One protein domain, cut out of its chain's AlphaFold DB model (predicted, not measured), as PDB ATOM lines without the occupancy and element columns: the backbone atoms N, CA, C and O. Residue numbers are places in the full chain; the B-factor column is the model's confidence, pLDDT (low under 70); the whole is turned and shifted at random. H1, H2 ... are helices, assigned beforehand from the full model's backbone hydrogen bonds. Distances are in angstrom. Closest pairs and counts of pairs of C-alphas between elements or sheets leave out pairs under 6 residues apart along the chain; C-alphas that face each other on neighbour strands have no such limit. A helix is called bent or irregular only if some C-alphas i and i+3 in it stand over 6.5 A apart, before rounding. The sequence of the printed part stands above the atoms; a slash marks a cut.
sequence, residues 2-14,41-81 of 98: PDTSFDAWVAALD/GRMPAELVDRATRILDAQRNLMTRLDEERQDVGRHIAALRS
ATOM      1  N   PRO A   2     100.330  96.475 169.691       51.22
ATOM      2  CA  PRO A   2     101.645  96.855 170.202       51.22
ATOM      3  C   PRO A   2     101.493  97.285 171.668       51.22
ATOM      4  O   PRO A   2     100.471  97.875 172.037       51.22
ATOM      5  N   ASP A   3     102.432  96.859 172.511       63.88
ATOM      6  CA  ASP A   3     102.350  97.002 173.961       63.88
ATOM      7  C   ASP A   3     102.460  98.481 174.330       63.88
ATOM      8  O   ASP A   3     103.548  99.032 174.462       63.88
ATOM      9  N   THR A   4     101.315  99.135 174.522       79.31
ATOM     10  CA  THR A   4     101.210 100.578 174.795       79.31
ATOM     11  C   THR A   4     102.083 101.048 175.962       79.31
ATOM     12  O   THR A   4     102.511 102.198 175.987       79.31
ATOM     13  N   SER A   5     102.378 100.163 176.921       85.19
ATOM     14  CA  SER A   5     103.315 100.422 178.021       85.19
ATOM     15  C   SER A   5     104.777 100.451 177.559       85.19
ATOM     16  O   SER A   5     105.521 101.325 177.996       85.19
ATOM     17  N   PHE A   6     105.188  99.555 176.657       88.19
ATOM     18  CA  PHE A   6     106.534  99.563 176.080       88.19
ATOM     19  C   PHE A   6     106.767 100.840 175.270       88.19
ATOM     20  O   PHE A   6     107.747 101.540 175.513       88.19
ATOM     21  N   ASP A   7     105.831 101.193 174.386       90.19
ATOM     22  CA  ASP A   7     105.932 102.404 173.562       90.19
ATOM     23  C   ASP A   7     105.965 103.677 174.425       90.19
ATOM     24  O   ASP A   7     106.728 104.603 174.151       90.19
ATOM     25  N   ALA A   8     105.192 103.710 175.516       88.12
ATOM     26  CA  ALA A   8     105.225 104.819 176.465       88.12
ATOM     27  C   ALA A   8     106.572 104.922 177.203       88.12
ATOM     28  O   ALA A   8     107.064 106.029 177.429       88.12
ATOM     29  N   TRP A   9     107.194 103.790 177.549       92.06
ATOM     30  CA  TRP A   9     108.551 103.774 178.097       92.06
ATOM     31  C   TRP A   9     109.585 104.249 177.080       92.06
ATOM     32  O   TRP A   9     110.454 105.039 177.438       92.06
ATOM     33  N   VAL A  10     109.492 103.813 175.823       93.31
ATOM     34  CA  VAL A  10     110.388 104.273 174.754       93.31
ATOM     35  C   VAL A  10     110.287 105.785 174.590       93.31
ATOM     36  O   VAL A  10     111.309 106.456 174.683       93.31
ATOM     37  N   ALA A  11     109.075 106.333 174.474       90.56
ATOM     38  CA  ALA A  11     108.868 107.774 174.345       90.56
ATOM     39  C   ALA A  11     109.424 108.564 175.545       90.56
ATOM     40  O   ALA A  11     110.020 109.626 175.373       90.56
ATOM     41  N   ALA A  12     109.271 108.035 176.764       90.44
ATOM     42  CA  ALA A  12     109.836 108.646 177.964       90.44
ATOM     43  C   ALA A  12     111.375 108.653 177.965       90.44
ATOM     44  O   ALA A  12     111.981 109.626 178.412       90.44
ATOM     45  N   LEU A  13     112.010 107.577 177.486       92.19
ATOM     46  CA  LEU A  13     113.469 107.494 177.387       92.19
ATOM     47  C   LEU A  13     114.015 108.357 176.239       92.19
ATOM     48  O   LEU A  13     115.051 108.990 176.422       92.19
ATOM     49  N   ASP A  14     113.308 108.441 175.111       92.44
ATOM     50  CA  ASP A  14     113.655 109.326 173.989       92.44
ATOM     51  C   ASP A  14     113.651 110.803 174.424       92.44
ATOM     52  O   ASP A  14     114.557 111.560 174.077       92.44
ATOM     53  N   GLY A  41     103.652 101.877 184.102       84.69
ATOM     54  CA  GLY A  41     103.702 100.490 184.556       84.69
ATOM     55  C   GLY A  41     105.129 100.025 184.859       84.69
ATOM     56  O   GLY A  41     106.027 100.828 185.113       84.69
ATOM     57  N   ARG A  42     105.346  98.706 184.880       86.81
ATOM     58  CA  ARG A  42     106.671  98.131 185.152       86.81
ATOM     59  C   ARG A  42     107.579  98.324 183.938       86.81
ATOM     60  O   ARG A  42     107.164  98.040 182.822       86.81
ATOM     61  N   MET A  43     108.819  98.751 184.174       85.62
ATOM     62  CA  MET A  43     109.821  98.894 183.118       85.62
ATOM     63  C   MET A  43     110.085  97.549 182.411       85.62
ATOM     64  O   MET A  43     110.373  96.558 183.096       85.62
ATOM     65  N   PRO A  44     110.012  97.502 181.067       91.50
ATOM     66  CA  PRO A  44     110.413  96.342 180.276       91.50
ATOM     67  C   PRO A  44     111.901  96.021 180.458       91.50
ATOM     68  O   PRO A  44     112.736  96.923 180.447       91.50
ATOM     69  N   ALA A  45     112.244  94.735 180.586       90.56
ATOM     70  CA  ALA A  45     113.624  94.294 180.831       90.56
ATOM     71  C   ALA A  45     114.601  94.737 179.726       90.56
ATOM     72  O   ALA A  45     115.741  95.086 180.010       90.56
ATOM     73  N   GLU A  46     114.127  94.793 178.483       92.00
ATOM     74  CA  GLU A  46     114.893  95.213 177.302       92.00
ATOM     75  C   GLU A  46     115.320  96.688 177.354       92.00
ATOM     76  O   GLU A  46     116.300  97.079 176.723       92.00
ATOM     77  N   LEU A  47     114.609  97.517 178.124       92.94
ATOM     78  CA  LEU A  47     114.886  98.949 178.249       92.94
ATOM     79  C   LEU A  47     115.776  99.286 179.453       92.94
ATOM     80  O   LEU A  47     116.214 100.428 179.578       92.94
ATOM     81  N   VAL A  48     116.086  98.312 180.318       93.62
ATOM     82  CA  VAL A  48     116.873  98.530 181.545       93.62
ATOM     83  C   VAL A  48     118.283  99.022 181.226       93.62
ATOM     84  O   VAL A  48     118.742 100.001 181.819       93.62
ATOM     85  N   ASP A  49     118.955  98.408 180.251       95.94
ATOM     86  CA  ASP A  49     120.311  98.807 179.855       95.94
ATOM     87  C   ASP A  49     120.334 100.220 179.260       95.94
ATOM     88  O   ASP A  49     121.270 100.991 179.476       95.94
ATOM     89  N   ARG A  50     119.282 100.593 178.521       95.00
ATOM     90  CA  ARG A  50     119.122 101.949 177.980       95.00
ATOM     91  C   ARG A  50     118.908 102.966 179.100       95.00
ATOM     92  O   ARG A  50     119.650 103.940 179.178       95.00
ATOM     93  N   ALA A  51     117.960 102.706 179.998       92.94
ATOM     94  CA  ALA A  51     117.677 103.573 181.141       92.94
ATOM     95  C   ALA A  51     118.908 103.763 182.045       92.94
ATOM     96  O   ALA A  51     119.166 104.868 182.517       92.94
ATOM     97  N   THR A  52     119.703 102.707 182.238       94.38
ATOM     98  CA  THR A  52     120.943 102.767 183.028       94.38
ATOM     99  C   THR A  52     121.976 103.689 182.378       94.38
ATOM    100  O   THR A  52     122.530 104.552 183.054       94.38
ATOM    101  N   ARG A  53     122.178 103.585 181.057       95.31
ATOM    102  CA  ARG A  53     123.090 104.480 180.323       95.31
ATOM    103  C   ARG A  53     122.671 105.948 180.413       95.31
ATOM    104  O   ARG A  53     123.528 106.802 180.632       95.31
ATOM    105  N   ILE A  54     121.375 106.233 180.286       92.75
ATOM    106  CA  ILE A  54     120.829 107.592 180.442       92.75
ATOM    107  C   ILE A  54     121.110 108.120 181.855       92.75
ATOM    108  O   ILE A  54     121.597 109.239 182.011       92.75
ATOM    109  N   LEU A  55     120.859 107.307 182.884       90.50
ATOM    110  CA  LEU A  55     121.083 107.693 184.277       90.50
ATOM    111  C   LEU A  55     122.558 108.010 184.564       90.50
ATOM    112  O   LEU A  55     122.862 108.987 185.251       90.50
ATOM    113  N   ASP A  56     123.478 107.208 184.035       93.81
ATOM    114  CA  ASP A  56     124.910 107.451 184.210       93.81
ATOM    115  C   ASP A  56     125.371 108.705 183.454       93.81
ATOM    116  O   ASP A  56     126.152 109.493 183.992       93.81
ATOM    117  N   ALA A  57     124.833 108.962 182.257       89.62
ATOM    118  CA  ALA A  57     125.084 110.205 181.528       89.62
ATOM    119  C   ALA A  57     124.598 111.443 182.307       89.62
ATOM    120  O   ALA A  57     125.348 112.411 182.449       89.62
ATOM    121  N   GLN A  58     123.397 111.387 182.892       88.81
ATOM    122  CA  GLN A  58     122.862 112.461 183.741       88.81
ATOM    123  C   GLN A  58     123.737 112.721 184.971       88.81
ATOM    124  O   GLN A  58     124.008 113.876 185.300       88.81
ATOM    125  N   ARG A  59     124.219 111.668 185.642       90.31
ATOM    126  CA  ARG A  59     125.126 111.805 186.795       90.31
ATOM    127  C   ARG A  59     126.442 112.465 186.407       90.31
ATOM    128  O   ARG A  59     126.878 113.384 187.091       90.31
ATOM    129  N   ASN A  60     127.037 112.036 185.296       89.12
ATOM    130  CA  ASN A  60     128.283 112.616 184.797       89.12
ATOM    131  C   ASN A  60     128.120 114.103 184.463       89.12
ATOM    132  O   ASN A  60     128.992 114.904 184.795       89.12
ATOM    133  N   LEU A  61     126.994 114.483 183.855       86.44
ATOM    134  CA  LEU A  61     126.663 115.880 183.596       86.44
ATOM    135  C   LEU A  61     126.535 116.682 184.899       86.44
ATOM    136  O   LEU A  61     127.125 117.752 185.014       86.44
ATOM    137  N   MET A  62     125.819 116.162 185.904       84.94
ATOM    138  CA  MET A  62     125.698 116.827 187.209       84.94
ATOM    139  C   MET A  62     127.058 117.027 187.886       84.94
ATOM    140  O   MET A  62     127.297 118.087 188.460       84.94
ATOM    141  N   THR A  63     127.955 116.039 187.805       87.19
ATOM    142  CA  THR A  63     129.321 116.160 188.329       87.19
ATOM    143  C   THR A  63     130.089 117.280 187.631       87.19
ATOM    144  O   THR A  63     130.633 118.140 188.318       87.19
ATOM    145  N   ARG A  64     130.068 117.332 186.292       84.94
ATOM    146  CA  ARG A  64     130.731 118.402 185.523       84.94
ATOM    147  C   ARG A  64     130.181 119.785 185.866       84.94
ATOM    148  O   ARG A  64     130.951 120.711 186.092       84.94
ATOM    149  N   LEU A  65     128.858 119.917 185.973       84.38
ATOM    150  CA  LEU A  65     128.217 121.180 186.348       84.38
ATOM    151  C   LEU A  65     128.625 121.645 187.752       84.38
ATOM    152  O   LEU A  65     128.798 122.844 187.980       84.38
ATOM    153  N   ASP A  66     128.779 120.725 188.707       84.62
ATOM    154  CA  ASP A  66     129.249 121.095 190.043       84.62
ATOM    155  C   ASP A  66     130.729 121.502 190.037       84.62
ATOM    156  O   ASP A  66     131.083 122.494 190.676       84.62
ATOM    157  N   GLU A  67     131.576 120.808 189.272       85.81
ATOM    158  CA  GLU A  67     132.987 121.169 189.074       85.81
ATOM    159  C   GLU A  67     133.129 122.576 188.472       85.81
ATOM    160  O   GLU A  67     133.825 123.423 189.040       85.81
ATOM    161  N   GLU A  68     132.395 122.875 187.396       83.56
ATOM    162  CA  GLU A  68     132.368 124.207 186.781       83.56
ATOM    163  C   GLU A  68     131.887 125.279 187.765       83.56
ATOM    164  O   GLU A  68     132.482 126.358 187.874       83.56
ATOM    165  N   ARG A  69     130.843 124.986 188.552       82.94
ATOM    166  CA  ARG A  69     130.340 125.911 189.577       82.94
ATOM    167  C   ARG A  69     131.392 126.197 190.649       82.94
ATOM    168  O   ARG A  69     131.528 127.348 191.080       82.94
ATOM    169  N   GLN A  70     132.128 125.180 191.093       84.50
ATOM    170  CA  GLN A  70     133.213 125.348 192.059       84.50
ATOM    171  C   GLN A  70     134.355 126.188 191.479       84.50
ATOM    172  O   GLN A  70     134.867 127.077 192.168       84.50
ATOM    173  N   ASP A  71     134.727 125.956 190.220       82.06
ATOM    174  CA  ASP A  71     135.756 126.726 189.524       82.06
ATOM    175  C   ASP A  71     135.355 128.198 189.391       82.06
ATOM    176  O   ASP A  71     136.130 129.081 189.771       82.06
ATOM    177  N   VAL A  72     134.132 128.494 188.943       82.69
ATOM    178  CA  VAL A  72     133.602 129.870 188.884       82.69
ATOM    179  C   VAL A  72     133.608 130.521 190.271       82.69
ATOM    180  O   VAL A  72     134.030 131.671 190.416       82.69
ATOM    181  N   GLY A  73     133.219 129.783 191.315       78.88
ATOM    182  CA  GLY A  73     133.295 130.252 192.701       78.88
ATOM    183  C   GLY A  73     134.716 130.640 193.124       78.88
ATOM    184  O   GLY A  73     134.911 131.709 193.712       78.88
ATOM    185  N   ARG A  74     135.723 129.825 192.771       76.38
ATOM    186  CA  ARG A  74     137.142 130.133 193.015       76.38
ATOM    187  C   ARG A  74     137.597 131.378 192.249       76.38
ATOM    188  O   ARG A  74     138.262 132.226 192.842       76.38
ATOM    189  N   HIS A  75     137.197 131.541 190.986       73.81
ATOM    190  CA  HIS A  75     137.520 132.736 190.194       73.81
ATOM    191  C   HIS A  75     136.929 134.012 190.811       73.81
ATOM    192  O   HIS A  75     137.626 135.020 190.945       73.81
ATOM    193  N   ILE A  76     135.673 133.971 191.265       81.00
ATOM    194  CA  ILE A  76     135.039 135.110 191.946       81.00
ATOM    195  C   ILE A  76     135.744 135.414 193.275       81.00
ATOM    196  O   ILE A  76     135.967 136.582 193.599       81.00
ATOM    197  N   ALA A  77     136.115 134.388 194.045       74.62
ATOM    198  CA  ALA A  77     136.860 134.570 195.288       74.62
ATOM    199  C   ALA A  77     138.237 135.214 195.042       74.62
ATOM    200  O   ALA A  77     138.608 136.134 195.770       74.62
ATOM    201  N   ALA A  78     138.947 134.804 193.987       71.44
ATOM    202  CA  ALA A  78     140.221 135.398 193.587       71.44
ATOM    203  C   ALA A  78     140.070 136.888 193.236       71.44
ATOM    204  O   ALA A  78     140.825 137.711 193.753       71.44
ATOM    205  N   LEU A  79     139.041 137.254 192.462       71.69
ATOM    206  CA  LEU A  79     138.740 138.657 192.144       71.69
ATOM    207  C   LEU A  79     138.412 139.488 193.395       71.69
ATOM    208  O   LEU A  79     138.826 140.638 193.492       71.69
ATOM    209  N   ARG A  80     137.704 138.909 194.372       65.75
ATOM    210  CA  ARG A  80     137.396 139.574 195.653       65.75
ATOM    211  C   ARG A  80     138.595 139.667 196.598       65.75
ATOM    212  O   ARG A  80     138.598 140.518 197.479       65.75
ATOM    213  N   SER A  81     139.575 138.778 196.445       59.31
ATOM    214  CA  SER A  81     140.785 138.738 197.268       59.31
ATOM    215  C   SER A  81     141.842 139.753 196.848       59.31
ATOM    216  O   SER A  81     142.787 139.955 197.602       59.31
TER     217      SER A  81
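This is residues 2 to 14 and 41 to 81 of the 98 residues of an uncharacterized protein of Salinibacterium sp. dk2585 (UniProt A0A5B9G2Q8). One long helix, H2, makes nearly the whole length of a thin rod, and the short helix H1 packs side by side with its first turns. Residues 55 to 81 of H2 stand free and stick out as a long single arm. The printed part has 54 residues, with two named helices in the order H1, H2 and no named strand, and its class is all helix. It is extended, with a radius of gyration of the C-alphas of 19.0 A, and the C-alphas span 63 by 15 by 14 A.

The printed part begins with Pro 2 and Asp 3. H1 follows, residues 4 to 14, from C-alpha 4 at (101.210, 100.578, 174.795) to C-alpha 14 at (113.655, 109.326, 173.989), a length of 15.2 A. After the cut, residues 41 to 44 come before H2, residues 45 to 81. H2 measures 54.6 A, from C-alpha 45 at (113.624, 94.294, 180.831) to C-alpha 81 at (140.785, 138.738, 197.268). H2 is irregular, but only just: C-alphas 46 and 49 are 7.0 A apart, and its line is a rough one.

H1 and H2 touch, H2 with residues 47 to 54 alone. Their closest C-alphas are those of Leu 13 and Ala 51, 6.9 A apart. They run the same way at a shallow tilt of 27 degrees, with their centres 26.2 A apart. In H1 every O i to N i+4 pair is within hydrogen-bond range; in H2 31 of 33 are.

The two C-alphas farthest apart, those of Pro 2 and Ser 81, are 63.4 A from each other. Residues 15 to 40 are not printed, and C-alphas 14 and 41 stand 17.0 A apart across the cut, which lies in the link from H1 to H2. The mean pLDDT of the printed part is 85.0, and residues 2 to 3 and 80 to 81 are under 70.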